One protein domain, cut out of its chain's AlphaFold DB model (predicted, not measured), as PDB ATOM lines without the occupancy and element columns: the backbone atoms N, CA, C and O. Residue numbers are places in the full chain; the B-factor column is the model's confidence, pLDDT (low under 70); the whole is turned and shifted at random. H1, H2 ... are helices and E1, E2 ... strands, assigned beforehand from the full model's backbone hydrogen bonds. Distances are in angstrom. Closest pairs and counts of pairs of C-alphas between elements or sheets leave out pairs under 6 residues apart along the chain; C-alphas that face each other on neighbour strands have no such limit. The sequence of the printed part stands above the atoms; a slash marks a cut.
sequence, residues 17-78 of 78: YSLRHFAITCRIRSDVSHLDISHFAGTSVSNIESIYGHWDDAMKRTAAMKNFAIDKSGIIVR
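Overview. This is residues 17 to 78 of the 78 residues of an uncharacterized protein of Cycloclasticus sp (UniProt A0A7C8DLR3). Three short helices make a head at one end, H1 and H2 as a helical hairpin and H3 crosswise to both; from there H4 and then a small two-stranded hairpin, E1 and E2, form an arm that leads away from the head. The arm makes much of the length, and the C-alphas span 50 by 25 by 17 A. The printed part has 62 residues, with H1, H2, H3, H4, E1 and E2 in that order, and the sheet E1 - E2 is antiparallel. The class is mostly helix, and the whole is loose, with a radius of gyration of the C-alphas of 14.6 A.

Along the chain. Find C-alpha 17 at (92.263, 78.629, 136.938); from there H1, residues 17 to 29, runs 18.7 A. Next come H2, residues 34 to 41, 10.1 A, and H3, residues 45 to 52, 10.2 A. H4, residues 57 to 65, runs 12.3 A from C-alpha 57 at (86.918, 101.825, 125.820). E1 is residues 68 to 71, and E2, residues 74 to 77, ends at C-alpha 77, (105.866, 102.258, 112.748).

Arrangement. Look first at Ile 24 and Ile 37, the closest C-alphas of H1 and H2, 6.9 A apart: the two touch at a shallow tilt of 29 degrees, opposite ways. H2 and H3 touch, about perpendicular at 87 degrees, closest at the C-alphas of Ser 38 and Val 45, 5.6 A. H1 and H3 are close but not clearly touching, closest at the C-alphas of Thr 25 and Tyr 52, 6.6 A. H4 touches no helix. In the hairpin of E1 and E2, N 69 and O 76 are 2.8 A apart, within hydrogen-bond range. In H1, H2, H3 and H4, every O i to N i+4 pair is within that range.

Size, cuts and confidence. The C-alphas of Tyr 17 and Lys 72 are the two farthest apart, 50.0 A. The printed part has no cut, and its five links are tight. Mean pLDDT of the printed part is 84.2; look for values under 70 at residue 55 and residues 77 to 78.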
ATOM      1  N   TYR A  17      92.806  78.264 138.240       90.88
ATOM      2  CA  TYR A  17      92.263  78.629 136.938       90.88
ATOM      3  C   TYR A  17      91.812  80.097 136.900       90.88
ATOM      4  O   TYR A  17      92.064  80.789 135.917       90.88
ATOM      5  N   SER A  18      91.262  80.628 137.998       90.00
ATOM      6  CA  SER A  18      90.949  82.059 138.133       90.00
ATOM      7  C   SER A  18      92.193  82.936 137.924       90.00
ATOM      8  O   SER A  18      92.117  83.973 137.268       90.00
ATOM      9  N   LEU A  19      93.358  82.496 138.411       90.38
ATOM     10  CA  LEU A  19      94.624  83.211 138.205       90.38
ATOM     11  C   LEU A  19      95.102  83.158 136.750       90.38
ATOM     12  O   LEU A  19      95.658  84.137 136.258       90.38
ATOM     13  N   ARG A  20      94.841  82.062 136.029       90.81
ATOM     14  CA  ARG A  20      95.089  81.987 134.582       90.81
ATOM     15  C   ARG A  20      94.246  83.011 133.820       90.81
ATOM     16  O   ARG A  20      94.791  83.706 132.965       90.81
ATOM     17  N   HIS A  21      92.957  83.131 134.149       90.31
ATOM     18  CA  HIS A  21      92.090  84.161 133.565       90.31
ATOM     19  C   HIS A  21      92.657  85.561 133.820       90.31
ATOM     20  O   HIS A  21      92.815  86.345 132.887       90.31
ATOM     21  N   PHE A  22      93.033  85.841 135.069       90.19
ATOM     22  CA  PHE A  22      93.625  87.119 135.452       90.19
ATOM     23  C   PHE A  22      94.914  87.427 134.674       90.19
ATOM     24  O   PHE A  22      95.048  88.513 134.111       90.19
ATOM     25  N   ALA A  23      95.830  86.460 134.570       91.06
ATOM     26  CA  ALA A  23      97.082  86.619 133.837       91.06
ATOM     27  C   ALA A  23      96.853  86.933 132.348       91.06
ATOM     28  O   ALA A  23      97.488  87.844 131.816       91.06
ATOM     29  N   ILE A  24      95.928  86.228 131.687       91.50
ATOM     30  CA  ILE A  24      95.574  86.478 130.281       91.50
ATOM     31  C   ILE A  24      95.016  87.897 130.113       91.50
ATOM     32  O   ILE A  24      95.500  88.644 129.264       91.50
ATOM     33  N   THR A  25      94.071  88.311 130.962       88.19
ATOM     34  CA  THR A  25      93.507  89.669 130.927       88.19
ATOM     35  C   THR A  25      94.575  90.746 131.126       88.19
ATOM     36  O   THR A  25      94.574  91.747 130.410       88.19
ATOM     37  N   CYS A  26      95.508  90.560 132.063       89.56
ATOM     38  CA  CYS A  26      96.613  91.497 132.266       89.56
ATOM     39  C   CYS A  26      97.496  91.624 131.020       89.56
ATOM     40  O   CYS A  26      97.833  92.740 130.640       89.56
ATOM     41  N   ARG A  27      97.839  90.512 130.356       90.38
ATOM     42  CA  ARG A  27      98.666  90.537 129.136       90.38
ATOM     43  C   ARG A  27      97.967  91.221 127.964       90.38
ATOM     44  O   ARG A  27      98.607  92.016 127.287       90.38
ATOM     45  N   ILE A  28      96.668  90.981 127.788       87.44
ATOM     46  CA  ILE A  28      95.848  91.685 126.789       87.44
ATOM     47  C   ILE A  28      95.860  93.198 127.056       87.44
ATOM     48  O   ILE A  28      96.087  93.989 126.147       87.44
ATOM     49  N   ARG A  29      95.686  93.616 128.318       84.12
ATOM     50  CA  ARG A  29      95.751  95.036 128.712       84.12
ATOM     51  C   ARG A  29      97.138  95.655 128.558       84.12
ATOM     52  O   ARG A  29      97.242  96.853 128.333       84.12
ATOM     53  N   SER A  30      98.195  94.855 128.680       86.94
ATOM     54  CA  SER A  30      99.569  95.256 128.359       86.94
ATOM     55  C   SER A  30      99.872  95.215 126.859       86.94
ATOM     56  O   SER A  30     101.043  95.293 126.499       86.94
ATOM     57  N   ASP A  31      98.849  95.086 126.006       83.81
ATOM     58  CA  ASP A  31      98.967  95.174 124.551       83.81
ATOM     59  C   ASP A  31      99.844  94.064 123.932       83.81
ATOM     60  O   ASP A  31     100.428  94.210 122.861       83.81
ATOM     61  N   VAL A  32      99.923  92.914 124.613       86.81
ATOM     62  CA  VAL A  32     100.593  91.713 124.102       86.81
ATOM     63  C   VAL A  32      99.703  91.045 123.052       86.81
ATOM     64  O   VAL A  32      98.498  90.887 123.250       86.81
ATOM     65  N   SER A  33     100.312  90.605 121.949       88.56
ATOM     66  CA  SER A  33      99.627  89.888 120.870       88.56
ATOM     67  C   SER A  33      98.850  88.674 121.387       88.56
ATOM     68  O   SER A  33      99.373  87.862 122.155       88.56
ATOM     69  N   HIS A  34      97.617  88.487 120.903       88.62
ATOM     70  CA  HIS A  34      96.825  87.294 121.213       88.62
ATOM     71  C   HIS A  34      97.542  85.996 120.810       88.62
ATOM     72  O   HIS A  34      97.353  84.979 121.473       88.62
ATOM     73  N   LEU A  35      98.387  86.027 119.770       89.62
ATOM     74  CA  LEU A  35      99.188  84.878 119.346       89.62
ATOM     75  C   LEU A  35     100.221  84.497 120.412       89.62
ATOM     76  O   LEU A  35     100.303  83.333 120.797       89.62
ATOM     77  N   ASP A  36     100.948  85.471 120.952       90.69
ATOM     78  CA  ASP A  36     101.951  85.219 121.991       90.69
ATOM     79  C   ASP A  36     101.283  84.685 123.261       90.69
ATOM     80  O   ASP A  36     101.719  83.694 123.849       90.69
ATOM     81  N   ILE A  37     100.146  85.277 123.640       91.44
ATOM     82  CA  ILE A  37      99.337  84.801 124.767       91.44
ATOM     83  C   ILE A  37      98.847  83.370 124.518       91.44
ATOM     84  O   ILE A  37      98.851  82.564 125.447       91.44
ATOM     85  N   SER A  38      98.474  83.027 123.284       92.69
ATOM     86  CA  SER A  38      98.053  81.675 122.898       92.69
ATOM     87  C   SER A  38      99.166  80.644 123.111       92.69
ATOM     88  O   SER A  38      98.906  79.569 123.658       92.69
ATOM     89  N   HIS A  39     100.416  81.009 122.808       92.88
ATOM     90  CA  HIS A  39     101.586  80.168 123.048       92.88
ATOM     91  C   HIS A  39     101.894  80.015 124.541       92.88
ATOM     92  O   HIS A  39     102.126  78.897 124.997       92.88
ATOM     93  N   PHE A  40     101.835  81.096 125.326       88.94
ATOM     94  CA  PHE A  40     102.064  81.026 126.776       88.94
ATOM     95  C   PHE A  40     100.975  80.245 127.507       88.94
ATOM     96  O   PHE A  40     101.246  79.485 128.435       88.94
ATOM     97  N   ALA A  41      99.724  80.455 127.110       89.25
ATOM     98  CA  ALA A  41      98.576  79.836 127.738       89.25
ATOM     99  C   ALA A  41      98.309  78.422 127.189       89.25
ATOM    100  O   ALA A  41      97.557  77.677 127.815       89.25
ATOM    101  N   GLY A  42      98.882  78.024 126.053       91.56
ATOM    102  CA  GLY A  42      98.615  76.720 125.437       91.56
ATOM    103  C   GLY A  42      97.145  76.555 125.042       91.56
ATOM    104  O   GLY A  42      96.516  75.549 125.355       91.56
ATOM    105  N   THR A  43      96.549  77.583 124.439       91.00
ATOM    106  CA  THR A  43      95.149  77.573 123.982       91.00
ATOM    107  C   THR A  43      95.044  78.284 122.639       91.00
ATOM    108  O   THR A  43      95.971  78.986 122.257       91.00
ATOM    109  N   SER A  44      93.950  78.105 121.901       91.38
ATOM    110  CA  SER A  44      93.783  78.770 120.608       91.38
ATOM    111  C   SER A  44      93.471  80.260 120.773       91.38
ATOM    112  O   SER A  44      92.827  80.677 121.739       91.38
ATOM    113  N   VAL A  45      93.881  81.062 119.786       89.31
ATOM    114  CA  VAL A  45      93.548  82.494 119.713       89.31
ATOM    115  C   VAL A  45      92.034  82.704 119.757       89.31
ATOM    116  O   VAL A  45      91.561  83.526 120.531       89.31
ATOM    117  N   SER A  46      91.263  81.887 119.035       89.50
ATOM    118  CA  SER A  46      89.796  81.967 119.024       89.50
ATOM    119  C   SER A  46      89.179  81.785 120.414       89.50
ATOM    120  O   SER A  46      88.201  82.445 120.758       89.50
ATOM    121  N   ASN A  47      89.760  80.912 121.241       89.00
ATOM    122  CA  ASN A  47      89.299  80.717 122.613       89.00
ATOM    123  C   ASN A  47      89.639  81.928 123.499       89.00
ATOM    124  O   ASN A  47      88.849  82.310 124.360       89.00
ATOM    125  N   ILE A  48      90.791  82.567 123.270       88.94
ATOM    126  CA  ILE A  48      91.163  83.808 123.963       88.94
ATOM    127  C   ILE A  48      90.214  84.943 123.570       88.94
ATOM    128  O   ILE A  48      89.704  85.645 124.438       88.94
ATOM    129  N   GLU A  49      89.924  85.099 122.283       85.56
ATOM    130  CA  GLU A  49      89.010  86.131 121.789       85.56
ATOM    131  C   GLU A  49      87.596  85.953 122.338       85.56
ATOM    132  O   GLU A  49      86.997  86.918 122.805       85.56
ATOM    133  N   SER A  50      87.077  84.724 122.362       86.50
ATOM    134  CA  SER A  50      85.723  84.473 122.860       86.50
ATOM    135  C   SER A  50      85.563  84.755 124.356       86.50
ATOM    136  O   SER A  50      84.467  85.111 124.779       86.50
ATOM    137  N   ILE A  51      86.607  84.540 125.160       83.56
ATOM    138  CA  ILE A  51      86.526  84.645 126.626       83.56
ATOM    139  C   ILE A  51      86.991  86.023 127.119       83.56
ATOM    140  O   ILE A  51      86.479  86.532 128.114       83.56
ATOM    141  N   TYR A  52      87.970  86.628 126.445       81.25
ATOM    142  CA  TYR A  52      88.660  87.834 126.914       81.25
ATOM    143  C   TYR A  52      88.681  88.972 125.892       81.25
ATOM    144  O   TYR A  52      89.155  90.057 126.217       81.25
ATOM    145  N   GLY A  53      88.147  88.770 124.684       72.50
ATOM    146  CA  GLY A  53      88.066  89.779 123.622       72.50
ATOM    147  C   GLY A  53      87.062  90.903 123.892       72.50
ATOM    148  O   GLY A  53      86.617  91.576 122.965       72.50
ATOM    149  N   HIS A  54      86.686  91.136 125.148       75.62
ATOM    150  CA  HIS A  54      85.868  92.272 125.547       75.62
ATOM    151  C   HIS A  54      86.763  93.497 125.722       75.62
ATOM    152  O   HIS A  54      87.262  93.784 126.808       75.62
ATOM    153  N   TRP A  55      86.984  94.201 124.616       68.94
ATOM    154  CA  TRP A  55      87.746  95.444 124.600       68.94
ATOM    155  C   TRP A  55      87.037  96.521 125.419       68.94
ATOM    156  O   TRP A  55      85.908  96.909 125.094       68.94
ATOM    157  N   ASP A  56      87.718  97.038 126.441       75.31
ATOM    158  CA  ASP A  56      87.275  98.241 127.134       75.31
ATOM    159  C   ASP A  56      87.515  99.497 126.271       75.31
ATOM    160  O   ASP A  56      88.260  99.491 125.283       75.31
ATOM    161  N   ASP A  57      86.840 100.594 126.610       74.50
ATOM    162  CA  ASP A  57      86.918 101.825 125.820       74.50
ATOM    163  C   ASP A  57      88.307 102.483 125.866       74.50
ATOM    164  O   ASP A  57      88.674 103.205 124.937       74.50
ATOM    165  N   ALA A  58      89.106 102.221 126.904       76.00
ATOM    166  CA  ALA A  58      90.470 102.732 127.012       76.00
ATOM    167  C   ALA A  58      91.416 102.006 126.041       76.00
ATOM    168  O   ALA A  58      92.207 102.649 125.344       76.00
ATOM    169  N   MET A  59      91.281 100.684 125.921       77.44
ATOM    170  CA  MET A  59      91.989  99.860 124.947       77.44
ATOM    171  C   MET A  59      91.622 100.255 123.516       77.44
ATOM    172  O   MET A  59      92.512 100.442 122.687       77.44
ATOM    173  N   LYS A  60      90.327 100.467 123.230       79.56
ATOM    174  CA  LYS A  60      89.869 100.923 121.903       79.56
ATOM    175  C   LYS A  60      90.471 102.270 121.524       79.56
ATOM    176  O   LYS A  60      90.964 102.422 120.411       79.56
ATOM    177  N   ARG A  61      90.458 103.241 122.445       82.06
ATOM    178  CA  ARG A  61      91.071 104.561 122.219       82.06
ATOM    179  C   ARG A  61      92.565 104.437 121.961       82.06
ATOM    180  O   ARG A  61      93.056 105.023 121.007       82.06
ATOM    181  N   THR A  62      93.270 103.651 122.771       81.62
ATOM    182  CA  THR A  62      94.718 103.452 122.618       81.62
ATOM    183  C   THR A  62      95.049 102.833 121.263       81.62
ATOM    184  O   THR A  62      95.902 103.354 120.553       81.62
ATOM    185  N   ALA A  63      94.333 101.781 120.858       80.62
ATOM    186  CA  ALA A  63      94.527 101.162 119.550       80.62
ATOM    187  C   ALA A  63      94.174 102.100 118.388       80.62
ATOM    188  O   ALA A  63      94.902 102.127 117.405       80.62
ATOM    189  N   ALA A  64      93.115 102.907 118.509       83.44
ATOM    190  CA  ALA A  64      92.747 103.891 117.488       83.44
ATOM    191  C   ALA A  64      93.782 105.020 117.332       83.44
ATOM    192  O   ALA A  64      93.896 105.604 116.259       83.44
ATOM    193  N   MET A  65      94.534 105.328 118.393       84.56
ATOM    194  CA  MET A  65      95.608 106.323 118.363       84.56
ATOM    195  C   MET A  65      96.931 105.768 117.819       84.56
ATOM    196  O   MET A  65      97.815 106.559 117.483       84.56
ATOM    197  N   LYS A  66      97.091 104.439 117.718       80.94
ATOM    198  CA  LYS A  66      98.271 103.842 117.084       80.94
ATOM    199  C   LYS A  66      98.248 104.164 115.599       80.94
ATOM    200  O   LYS A  66      97.307 103.810 114.894       80.94
ATOM    201  N   ASN A  67      99.297 104.821 115.128       79.56
ATOM    202  CA  ASN A  67      99.405 105.211 113.738       79.56
ATOM    203  C   ASN A  67     100.823 104.979 113.227       79.56
ATOM    204  O   ASN A  67     101.793 105.017 113.982       79.56
ATOM    205  N   PHE A  68     100.935 104.767 111.926       80.12
ATOM    206  CA  PHE A  68     102.216 104.714 111.251       80.12
ATOM    207  C   PHE A  68     102.606 106.117 110.778       80.12
ATOM    208  O   PHE A  68     101.767 106.929 110.387       80.12
ATOM    209  N   ALA A  69     103.896 106.422 110.827       77.12
ATOM    210  CA  ALA A  69     104.471 107.591 110.184       77.12
ATOM    211  C   ALA A  69     105.004 107.194 108.801       77.12
ATOM    212  O   ALA A  69     105.400 106.052 108.587       77.12
ATOM    213  N   ILE A  70     105.025 108.128 107.853       80.38
ATOM    214  CA  ILE A  70     105.643 107.915 106.537       80.38
ATOM    215  C   ILE A  70     106.812 108.887 106.415       80.38
ATOM    216  O   ILE A  70     106.640 110.087 106.647       80.38
ATOM    217  N   ASP A  71     107.990 108.381 106.062       82.88
ATOM    218  CA  ASP A  71     109.148 109.190 105.689       82.88
ATOM    219  C   ASP A  71     109.527 108.977 104.214       82.88
ATOM    220  O   ASP A  71     108.839 108.295 103.454       82.88
ATOM    221  N   LYS A  72     110.635 109.588 103.783       82.56
ATOM    222  CA  LYS A  72     111.138 109.473 102.403       82.56
ATOM    223  C   LYS A  72     111.588 108.049 102.038       82.56
ATOM    224  O   LYS A  72     111.799 107.778 100.860       82.56
ATOM    225  N   SER A  73     111.758 107.180 103.032       80.81
ATOM    226  CA  SER A  73     112.273 105.815 102.919       80.81
ATOM    227  C   SER A  73     111.155 104.768 103.010       80.81
ATOM    228  O   SER A  73     111.371 103.621 102.622       80.81
ATOM    229  N   GLY A  74     109.963 105.141 103.491       79.31
ATOM    230  CA  GLY A  74     108.785 104.280 103.548       79.31
ATOM    231  C   GLY A  74     107.938 104.475 104.809       79.31
ATOM    232  O   GLY A  74     107.817 105.575 105.346       79.31
ATOM    233  N   ILE A  75     107.301 103.389 105.256       82.31
ATOM    234  CA  ILE A  75     106.455 103.364 106.456       82.31
ATOM    235  C   ILE A  75     107.336 103.124 107.689       82.31
ATOM    236  O   ILE A  75     107.989 102.089 107.800       82.31
ATOM    237  N   ILE A  76     107.305 104.058 108.636       75.19
ATOM    238  CA  ILE A  76     107.899 103.938 109.966       75.19
ATOM    239  C   ILE A  76     106.771 103.674 110.966       75.19
ATOM    240  O   ILE A  76     105.887 104.509 111.154       75.19
ATOM    241  N   VAL A  77     106.797 102.532 111.644       67.44
ATOM    242  CA  VAL A  77     105.866 102.258 112.748       67.44
ATOM    243  C   VAL A  77     106.391 102.974 113.999       67.44
ATOM    244  O   VAL A  77     107.561 102.798 114.342       67.44
ATOM    245  N   ARG A  78     105.570 103.825 114.628       56.72
ATOM    246  CA  ARG A  78     105.896 104.529 115.880       56.72
ATOM    247  C   ARG A  78     105.176 103.914 117.067       56.72
ATOM    248  O   ARG A  78     104.010 103.502 116.887       56.72
TER     249      ARG A  78